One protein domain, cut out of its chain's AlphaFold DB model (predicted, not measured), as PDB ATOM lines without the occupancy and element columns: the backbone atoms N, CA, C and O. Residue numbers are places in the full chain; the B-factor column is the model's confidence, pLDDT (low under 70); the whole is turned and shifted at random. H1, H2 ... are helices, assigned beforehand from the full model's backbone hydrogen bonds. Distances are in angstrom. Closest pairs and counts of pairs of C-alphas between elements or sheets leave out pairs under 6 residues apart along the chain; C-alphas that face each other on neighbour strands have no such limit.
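Overview. This is residues 365 to 437 of the 575 residues of the protein "F-box domain-containing protein" of Planoprotostelium fungivorum (UniProt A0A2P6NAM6). Look for little regular structure here: three short helices in a row, H2 between H1 and H3, with the two long links running along one side of the row. Residues 375 to 380 stick out. The 73 printed residues are all helix in class, with 25 in H1, H2, H3, in that order, and no named strand. The whole is compact, radius of gyration of the C-alphas 12.2 A, yet elongated, 35 by 22 by 18 A.

Arrangement. First find H1, residues 370 to 375; it only just touches H2, residues 397 to 405, with 3 pairs of C-alphas within 8 A. Their closest C-alphas, of Met 370 and Val 399, are 6.6 A apart; they run the same way at a steep tilt of 42 degrees. H2 is close to H3, residues 423 to 432, but not clearly touching: the closest C-alphas, of Tyr 397 and Thr 426, are 7.3 A apart. They run the same way at a shallow tilt of 31 degrees. H1 and H3 are apart. In H1, H2 and H3 every O i to N i+4 pair is within hydrogen-bond range.

Along the chain. Find C-alpha 370 at (-18.641, 55.684, 6.496), where H1 begins, 9.0 A long. H2 spans 12.0 A; H3 spans 14.1 A and ends at C-alpha 432, (-17.213, 44.475, 25.948).

Size, cuts and confidence. The C-alphas of Pro 380 and Ser 421, the two farthest apart, are 36.0 A apart. The printed part has no cut; both links, H1 to H2 and H2 to H3, are long. pLDDT is under 70 in residues 370 to 395 and 417 to 422.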
ATOM      1  N   PHE A 365     -20.456  50.867   4.526       75.88
ATOM      2  CA  PHE A 365     -20.014  50.267   5.783       75.88
ATOM      3  C   PHE A 365     -18.996  49.155   5.532       75.88
ATOM      4  O   PHE A 365     -17.904  49.181   6.096       75.88
ATOM      5  N   GLU A 366     -19.309  48.211   4.640       75.31
ATOM      6  CA  GLU A 366     -18.403  47.120   4.253       75.31
ATOM      7  C   GLU A 366     -17.098  47.627   3.617       75.31
ATOM      8  O   GLU A 366     -16.087  46.922   3.622       75.31
ATOM      9  N   ALA A 367     -17.106  48.841   3.068       75.88
ATOM     10  CA  ALA A 367     -15.935  49.498   2.503       75.88
ATOM     11  C   ALA A 367     -15.161  50.381   3.497       75.88
ATOM     12  O   ALA A 367     -14.141  50.950   3.113       75.88
ATOM     13  N   GLY A 368     -15.645  50.553   4.734       72.56
ATOM     14  CA  GLY A 368     -15.051  51.465   5.717       72.56
ATOM     15  C   GLY A 368     -15.131  52.950   5.331       72.56
ATOM     16  O   GLY A 368     -14.423  53.773   5.897       72.56
ATOM     17  N   CYS A 369     -15.987  53.328   4.377       71.56
ATOM     18  CA  CYS A 369     -16.081  54.693   3.835       71.56
ATOM     19  C   CYS A 369     -17.175  55.536   4.520       71.56
ATOM     20  O   CYS A 369     -17.800  56.405   3.911       71.56
ATOM     21  N   MET A 370     -17.426  55.261   5.799       65.25
ATOM     22  CA  MET A 370     -18.641  55.684   6.496       65.25
ATOM     23  C   MET A 370     -18.728  57.178   6.798       65.25
ATOM     24  O   MET A 370     -19.812  57.749   6.694       65.25
ATOM     25  N   GLU A 371     -17.604  57.823   7.112       66.25
ATOM     26  CA  GLU A 371     -17.541  59.233   7.529       66.25
ATOM     27  C   GLU A 371     -18.301  60.164   6.557       66.25
ATOM     28  O   GLU A 371     -19.120  60.981   6.979       66.25
ATOM     29  N   ARG A 372     -18.157  59.959   5.238       62.34
ATOM     30  CA  ARG A 372     -18.771  60.815   4.205       62.34
ATOM     31  C   ARG A 372     -20.253  60.525   3.952       62.34
ATOM     32  O   ARG A 372     -21.017  61.455   3.688       62.34
ATOM     33  N   CYS A 373     -20.683  59.261   4.028       63.31
ATOM     34  CA  CYS A 373     -22.099  58.895   3.870       63.31
ATOM     35  C   CYS A 373     -22.979  59.621   4.896       63.31
ATOM     36  O   CYS A 373     -24.100  60.025   4.574       63.31
ATOM     37  N   TYR A 374     -22.438  59.870   6.091       65.19
ATOM     38  CA  TYR A 374     -23.084  60.686   7.114       65.19
ATOM     39  C   TYR A 374     -23.003  62.189   6.838       65.19
ATOM     40  O   TYR A 374     -24.024  62.877   6.943       65.19
ATOM     41  N   GLU A 375     -21.830  62.709   6.453       66.44
ATOM     42  CA  GLU A 375     -21.638  64.140   6.151       66.44
ATOM     43  C   GLU A 375     -22.628  64.658   5.100       66.44
ATOM     44  O   GLU A 375     -23.112  65.790   5.194       66.44
ATOM     45  N   MET A 376     -22.989  63.821   4.128       57.91
ATOM     46  CA  MET A 376     -23.878  64.219   3.040       57.91
ATOM     47  C   MET A 376     -25.371  64.267   3.411       57.91
ATOM     48  O   MET A 376     -26.189  64.617   2.563       57.91
ATOM     49  N   ARG A 377     -25.758  63.974   4.666       60.91
ATOM     50  CA  ARG A 377     -27.142  64.083   5.187       60.91
ATOM     51  C   ARG A 377     -28.218  63.357   4.358       60.91
ATOM     52  O   ARG A 377     -29.401  63.653   4.509       60.91
ATOM     53  N   TYR A 378     -27.843  62.391   3.517       60.59
ATOM     54  CA  TYR A 378     -28.778  61.646   2.662       60.59
ATOM     55  C   TYR A 378     -29.588  60.574   3.413       60.59
ATOM     56  O   TYR A 378     -30.333  59.836   2.778       60.59
ATOM     57  N   ILE A 379     -29.483  60.489   4.745       54.72
ATOM     58  CA  ILE A 379     -30.082  59.413   5.540       54.72
ATOM     59  C   ILE A 379     -31.269  59.945   6.361       54.72
ATOM     60  O   ILE A 379     -31.078  60.636   7.370       54.72
ATOM     61  N   PRO A 380     -32.518  59.615   5.987       52.50
ATOM     62  CA  PRO A 380     -33.628  59.665   6.924       52.50
ATOM     63  C   PRO A 380     -33.312  58.720   8.085       52.50
ATOM     64  O   PRO A 380     -32.973  57.563   7.860       52.50
ATOM     65  N   HIS A 381     -33.462  59.187   9.325       53.75
ATOM     66  CA  HIS A 381     -33.227  58.415  10.559       53.75
ATOM     67  C   HIS A 381     -34.179  57.206  10.733       53.75
ATOM     68  O   HIS A 381     -34.293  56.637  11.814       53.75
ATOM     69  N   SER A 382     -34.921  56.836   9.690       52.12
ATOM     70  CA  SER A 382     -35.965  55.828   9.710       52.12
ATOM     71  C   SER A 382     -35.504  54.573   8.971       52.12
ATOM     72  O   SER A 382     -35.649  54.478   7.755       52.12
ATOM     73  N   HIS A 383     -35.017  53.617   9.764       53.53
ATOM     74  CA  HIS A 383     -35.011  52.176   9.503       53.53
ATOM     75  C   HIS A 383     -34.081  51.669   8.390       53.53
ATOM     76  O   HIS A 383     -34.527  51.278   7.315       53.53
ATOM     77  N   LEU A 384     -32.795  51.508   8.717       55.22
ATOM     78  CA  LEU A 384     -32.197  50.202   8.436       55.22
ATOM     79  C   LEU A 384     -32.906  49.223   9.371       55.22
ATOM     80  O   LEU A 384     -32.909  49.422  10.588       55.22
ATOM     81  N   GLU A 385     -33.631  48.252   8.818       57.72
ATOM     82  CA  GLU A 385     -34.206  47.202   9.649       57.72
ATOM     83  C   GLU A 385     -33.052  46.543  10.418       57.72
ATOM     84  O   GLU A 385     -32.041  46.174   9.825       57.72
ATOM     85  N   ALA A 386     -33.194  46.407  11.742       50.69
ATOM     86  CA  ALA A 386     -32.180  45.848  12.648       50.69
ATOM     87  C   ALA A 386     -31.690  44.430  12.258       50.69
ATOM     88  O   ALA A 386     -30.770  43.884  12.862       50.69
ATOM     89  N   SER A 387     -32.308  43.830  11.240       52.72
ATOM     90  CA  SER A 387     -32.005  42.531  10.659       52.72
ATOM     91  C   SER A 387     -30.896  42.546   9.597       52.72
ATOM     92  O   SER A 387     -30.450  41.459   9.217       52.72
ATOM     93  N   GLU A 388     -30.452  43.706   9.094       57.56
ATOM     94  CA  GLU A 388     -29.467  43.735   8.008       57.56
ATOM     95  C   GLU A 388     -28.044  43.419   8.496       57.56
ATOM     96  O   GLU A 388     -27.508  43.995   9.442       57.56
ATOM     97  N   LEU A 389     -27.468  42.411   7.841       58.28
ATOM     98  CA  LEU A 389     -26.234  41.735   8.211       58.28
ATOM     99  C   LEU A 389     -25.030  42.648   7.968       58.28
ATOM    100  O   LEU A 389     -24.778  43.050   6.833       58.28
ATOM    101  N   VAL A 390     -24.247  42.904   9.010       63.44
ATOM    102  CA  VAL A 390     -23.012  43.675   8.895       63.44
ATOM    103  C   VAL A 390     -21.824  42.724   8.994       63.44
ATOM    104  O   VAL A 390     -21.574  42.128  10.044       63.44
ATOM    105  N   SER A 391     -21.106  42.552   7.882       63.59
ATOM    106  CA  SER A 391     -19.841  41.818   7.853       63.59
ATOM    107  C   SER A 391     -18.694  42.822   7.920       63.59
ATOM    108  O   SER A 391     -18.385  43.443   6.902       63.59
ATOM    109  N   PRO A 392     -18.000  42.962   9.056       59.62
ATOM    110  CA  PRO A 392     -16.760  43.705   9.075       59.62
ATOM    111  C   PRO A 392     -15.746  42.996   8.186       59.62
ATOM    112  O   PRO A 392     -15.537  41.785   8.263       59.62
ATOM    113  N   THR A 393     -15.172  43.764   7.277       62.72
ATOM    114  CA  THR A 393     -14.046  43.379   6.419       62.72
ATOM    115  C   THR A 393     -12.727  43.938   6.966       62.72
ATOM    116  O   THR A 393     -11.657  43.566   6.480       62.72
ATOM    117  N   HIS A 394     -12.803  44.807   7.982       64.06
ATOM    118  CA  HIS A 394     -11.701  45.587   8.535       64.06
ATOM    119  C   HIS A 394     -11.781  45.641  10.072       64.06
ATOM    120  O   HIS A 394     -12.872  45.697  10.637       64.06
ATOM    121  N   ASP A 395     -10.626  45.660  10.748       66.88
ATOM    122  CA  ASP A 395     -10.507  45.832  12.211       66.88
ATOM    123  C   ASP A 395     -10.563  47.306  12.635       66.88
ATOM    124  O   ASP A 395      -9.815  47.757  13.506       66.88
ATOM    125  N   ASP A 396     -11.410  48.083  11.969       76.00
ATOM    126  CA  ASP A 396     -11.497  49.515  12.201       76.00
ATOM    127  C   ASP A 396     -12.543  49.824  13.278       76.00
ATOM    128  O   ASP A 396     -13.744  49.927  13.011       76.00
ATOM    129  N   TYR A 397     -12.081  49.951  14.526       82.69
ATOM    130  CA  TYR A 397     -12.929  50.317  15.663       82.69
ATOM    131  C   TYR A 397     -13.655  51.649  15.457       82.69
ATOM    132  O   TYR A 397     -14.724  51.833  16.039       82.69
ATOM    133  N   GLU A 398     -13.105  52.569  14.658       82.75
ATOM    134  CA  GLU A 398     -13.717  53.876  14.412       82.75
ATOM    135  C   GLU A 398     -14.996  53.718  13.593       82.75
ATOM    136  O   GLU A 398     -16.022  54.298  13.945       82.75
ATOM    137  N   VAL A 399     -14.988  52.845  12.579       77.69
ATOM    138  CA  VAL A 399     -16.173  52.536  11.759       77.69
ATOM    139  C   VAL A 399     -17.294  51.944  12.614       77.69
ATOM    140  O   VAL A 399     -18.454  52.349  12.493       77.69
ATOM    141  N   PHE A 400     -16.961  51.017  13.515       81.31
ATOM    142  CA  PHE A 400     -17.939  50.448  14.441       81.31
ATOM    143  C   PHE A 400     -18.455  51.469  15.445       81.31
ATOM    144  O   PHE A 400     -19.660  51.537  15.671       81.31
ATOM    145  N   GLN A 401     -17.563  52.255  16.052       86.81
ATOM    146  CA  GLN A 401     -17.956  53.268  17.025       86.81
ATOM    147  C   GLN A 401     -18.870  54.306  16.374       86.81
ATOM    148  O   GLN A 401     -19.914  54.617  16.934       86.81
ATOM    149  N   LEU A 402     -18.559  54.737  15.151       81.50
ATOM    150  CA  LEU A 402     -19.396  55.647  14.378       81.50
ATOM    151  C   LEU A 402     -20.777  55.038  14.085       81.50
ATOM    152  O   LEU A 402     -21.798  55.695  14.272       81.50
ATOM    153  N   ALA A 403     -20.846  53.766  13.684       80.88
ATOM    154  CA  ALA A 403     -22.129  53.098  13.463       80.88
ATOM    155  C   ALA A 403     -22.953  52.914  14.752       80.88
ATOM    156  O   ALA A 403     -24.180  52.985  14.695       80.88
ATOM    157  N   ILE A 404     -22.311  52.728  15.909       85.50
ATOM    158  CA  ILE A 404     -22.981  52.726  17.222       85.50
ATOM    159  C   ILE A 404     -23.493  54.130  17.562       85.50
ATOM    160  O   ILE A 404     -24.658  54.286  17.922       85.50
ATOM    161  N   ASP A 405     -22.650  55.154  17.410       84.50
ATOM    162  CA  ASP A 405     -22.971  56.549  17.737       84.50
ATOM    163  C   ASP A 405     -24.163  57.068  16.919       84.50
ATOM    164  O   ASP A 405     -24.943  57.899  17.390       84.50
ATOM    165  N   HIS A 406     -24.343  56.532  15.712       75.75
ATOM    166  CA  HIS A 406     -25.462  56.837  14.828       75.75
ATOM    167  C   HIS A 406     -26.652  55.864  14.936       75.75
ATOM    168  O   HIS A 406     -27.624  56.015  14.197       75.75
ATOM    169  N   GLY A 407     -26.620  54.900  15.864       79.50
ATOM    170  CA  GLY A 407     -27.736  53.988  16.143       79.50
ATOM    171  C   GLY A 407     -27.982  52.928  15.067       79.50
ATOM    172  O   GLY A 407     -29.098  52.429  14.941       79.50
ATOM    173  N   LEU A 408     -26.962  52.607  14.270       75.12
ATOM    174  CA  LEU A 408     -27.044  51.655  13.155       75.12
ATOM    175  C   LEU A 408     -26.574  50.266  13.568       75.12
ATOM    176  O   LEU A 408     -27.062  49.265  13.051       75.12
ATOM    177  N   LEU A 409     -25.663  50.219  14.538       80.75
ATOM    178  CA  LEU A 409     -25.392  49.025  15.317       80.75
ATOM    179  C   LEU A 409     -26.053  49.170  16.684       80.75
ATOM    180  O   LEU A 409     -25.768  50.096  17.442       80.75
ATOM    181  N   THR A 410     -26.946  48.236  16.971       84.06
ATOM    182  CA  THR A 410     -27.697  48.117  18.221       84.06
ATOM    183  C   THR A 410     -27.436  46.743  18.833       84.06
ATOM    184  O   THR A 410     -26.844  45.879  18.189       84.06
ATOM    185  N   GLU A 411     -27.897  46.513  20.061       83.50
ATOM    186  CA  GLU A 411     -27.815  45.194  20.712       83.50
ATOM    187  C   GLU A 411     -28.572  44.097  19.932       83.50
ATOM    188  O   GLU A 411     -28.227  42.922  20.030       83.50
ATOM    189  N   ASP A 412     -29.555  44.482  19.107       81.56
ATOM    190  CA  ASP A 412     -30.324  43.572  18.248       81.56
ATOM    191  C   ASP A 412     -29.644  43.299  16.891       81.56
ATOM    192  O   ASP A 412     -30.090  42.438  16.124       81.56
ATOM    193  N   SER A 413     -28.574  44.033  16.561       80.12
ATOM    194  CA  SER A 413     -27.885  43.912  15.278       80.12
ATOM    195  C   SER A 413     -27.099  42.605  15.190       80.12
ATOM    196  O   SER A 413     -26.310  42.255  16.067       80.12
ATOM    197  N   ARG A 414     -27.246  41.892  14.071       80.12
ATOM    198  CA  ARG A 414     -26.483  40.665  13.806       80.12
ATOM    199  C   ARG A 414     -25.151  40.973  13.130       80.12
ATOM    200  O   ARG A 414     -25.109  41.317  11.949       80.12
ATOM    201  N   ILE A 415     -24.063  40.775  13.869       78.19
ATOM    202  CA  ILE A 415     -22.692  40.929  13.369       78.19
ATOM    203  C   ILE A 415     -22.172  39.564  12.905       78.19
ATOM    204  O   ILE A 415     -22.071  38.639  13.711       78.19
ATOM    205  N   TYR A 416     -21.845  39.430  11.616       75.56
ATOM    206  CA  TYR A 416     -21.263  38.201  11.066       75.56
ATOM    207  C   TYR A 416     -19.742  38.283  11.113       75.56
ATOM    208  O   TYR A 416     -19.153  39.183  10.522       75.56
ATOM    209  N   ILE A 417     -19.081  37.332  11.759       69.88
ATOM    210  CA  ILE A 417     -17.618  37.354  11.876       69.88
ATOM    211  C   ILE A 417     -17.021  36.539  10.730       69.88
ATOM    212  O   ILE A 417     -17.092  35.311  10.722       69.88
ATOM    213  N   ARG A 418     -16.421  37.219   9.745       68.44
ATOM    214  CA  ARG A 418     -15.697  36.556   8.646       68.44
ATOM    215  C   ARG A 418     -14.308  36.084   9.064       68.44
ATOM    216  O   ARG A 418     -13.710  36.572  10.015       68.44
ATOM    217  N   SER A 419     -13.769  35.129   8.311       56.84
ATOM    218  CA  SER A 419     -12.445  34.538   8.520       56.84
ATOM    219  C   SER A 419     -11.302  35.475   8.118       56.84
ATOM    220  O   SER A 419     -10.713  35.356   7.047       56.84
ATOM    221  N   SER A 420     -10.953  36.423   8.984       59.50
ATOM    222  CA  SER A 420      -9.587  36.951   9.022       59.50
ATOM    223  C   SER A 420      -8.969  36.628  10.380       59.50
ATOM    224  O   SER A 420      -9.633  36.617  11.423       59.50
ATOM    225  N   SER A 421      -7.676  36.320  10.379       57.47
ATOM    226  CA  SER A 421      -6.916  36.040  11.597       57.47
ATOM    227  C   SER A 421      -6.885  37.229  12.560       57.47
ATOM    228  O   SER A 421      -6.583  37.024  13.728       57.47
ATOM    229  N   SER A 422      -7.229  38.442  12.115       62.06
ATOM    230  CA  SER A 422      -7.090  39.683  12.875       62.06
ATOM    231  C   SER A 422      -8.322  40.082  13.716       62.06
ATOM    232  O   SER A 422      -8.232  40.989  14.541       62.06
ATOM    233  N   TYR A 423      -9.416  39.314  13.662       72.88
ATOM    234  CA  TYR A 423     -10.649  39.677  14.375       72.88
ATOM    235  C   TYR A 423     -10.679  39.421  15.888       72.88
ATOM    236  O   TYR A 423     -11.650  39.818  16.524       72.88
ATOM    237  N   SER A 424      -9.688  38.771  16.512       77.00
ATOM    238  CA  SER A 424      -9.856  38.390  17.928       77.00
ATOM    239  C   SER A 424     -10.003  39.601  18.871       77.00
ATOM    240  O   SER A 424     -10.871  39.580  19.744       77.00
ATOM    241  N   THR A 425      -9.277  40.703  18.631       84.38
ATOM    242  CA  THR A 425      -9.456  41.955  19.395       84.38
ATOM    243  C   THR A 425     -10.786  42.635  19.064       84.38
ATOM    244  O   THR A 425     -11.457  43.121  19.971       84.38
ATOM    245  N   THR A 426     -11.212  42.625  17.798       84.50
ATOM    246  CA  THR A 426     -12.500  43.194  17.367       84.50
ATOM    247  C   THR A 426     -13.673  42.478  18.036       84.50
ATOM    248  O   THR A 426     -14.570  43.123  18.571       84.50
ATOM    249  N   ILE A 427     -13.632  41.144  18.106       87.81
ATOM    250  CA  ILE A 427     -14.637  40.323  18.794       87.81
ATOM    251  C   ILE A 427     -14.654  40.641  20.294       87.81
ATOM    252  O   ILE A 427     -15.715  40.887  20.859       87.81
ATOM    253  N   GLN A 428     -13.491  40.695  20.949       89.50
ATOM    254  CA  GLN A 428     -13.409  41.058  22.368       89.50
ATOM    255  C   GLN A 428     -13.943  42.472  22.631       89.50
ATOM    256  O   GLN A 428     -14.653  42.701  23.609       89.50
ATOM    257  N   TRP A 429     -13.647  43.426  21.748       90.25
ATOM    258  CA  TRP A 429     -14.164  44.786  21.842       90.25
ATOM    259  C   TRP A 429     -15.689  44.829  21.691       90.25
ATOM    260  O   TRP A 429     -16.357  45.444  22.520       90.25
ATOM    261  N   LEU A 430     -16.251  44.123  20.704       89.25
ATOM    262  CA  LEU A 430     -17.702  44.018  20.509       89.25
ATOM    263  C   LEU A 430     -18.395  43.341  21.700       89.25
ATOM    264  O   LEU A 430     -19.463  43.786  22.121       89.25
ATOM    265  N   HIS A 431     -17.774  42.314  22.290       91.56
ATOM    266  CA  HIS A 431     -18.259  41.683  23.517       91.56
ATOM    267  C   HIS A 431     -18.329  42.676  24.679       91.56
ATOM    268  O   HIS A 431     -19.369  42.789  25.323       91.56
ATOM    269  N   ASN A 432     -17.264  43.455  24.896       93.06
ATOM    270  CA  ASN A 432     -17.213  44.475  25.948       93.06
ATOM    271  C   ASN A 432     -18.260  45.587  25.757       93.06
ATOM    272  O   ASN A 432     -18.601  46.283  26.712       93.06
ATOM    273  N   LYS A 433     -18.760  45.769  24.530       91.38
ATOM    274  CA  LYS A 433     -19.842  46.702  24.191       91.38
ATOM    275  C   LYS A 433     -21.241  46.088  24.297       91.38
ATOM    276  O   LYS A 433     -22.206  46.818  24.115       91.38
ATOM    277  N   GLY A 434     -21.362  44.789  24.576       91.62
ATOM    278  CA  GLY A 434     -22.650  44.092  24.630       91.62
ATOM    279  C   GLY A 434     -23.294  43.851  23.260       91.62
ATOM    280  O   GLY A 434     -24.490  43.606  23.193       91.62
ATOM    281  N   LEU A 435     -22.518  43.914  22.172       88.69
ATOM    282  CA  LEU A 435     -23.031  43.847  20.793       88.69
ATOM    283  C   LEU A 435     -22.940  42.454  20.154       88.69
ATOM    284  O   LEU A 435     -23.257  42.294  18.977       88.69
ATOM    285  N   LEU A 436     -22.458  41.443  20.882       87.19
ATOM    286  CA  LEU A 436     -22.353  40.082  20.357       87.19
ATOM    287  C   LEU A 436     -23.512  39.212  20.825       87.19
ATOM    288  O   LEU A 436     -23.647  38.912  22.011       87.19
ATOM    289  N   GLU A 437     -24.284  38.711  19.866       83.75
ATOM    290  CA  GLU A 437     -25.247  37.646  20.118       83.75
ATOM    291  C   GLU A 437     -24.508  36.306  20.290       83.75
ATOM    292  O   GLU A 437     -23.741  35.864  19.431       83.75
TER     293      GLU A 437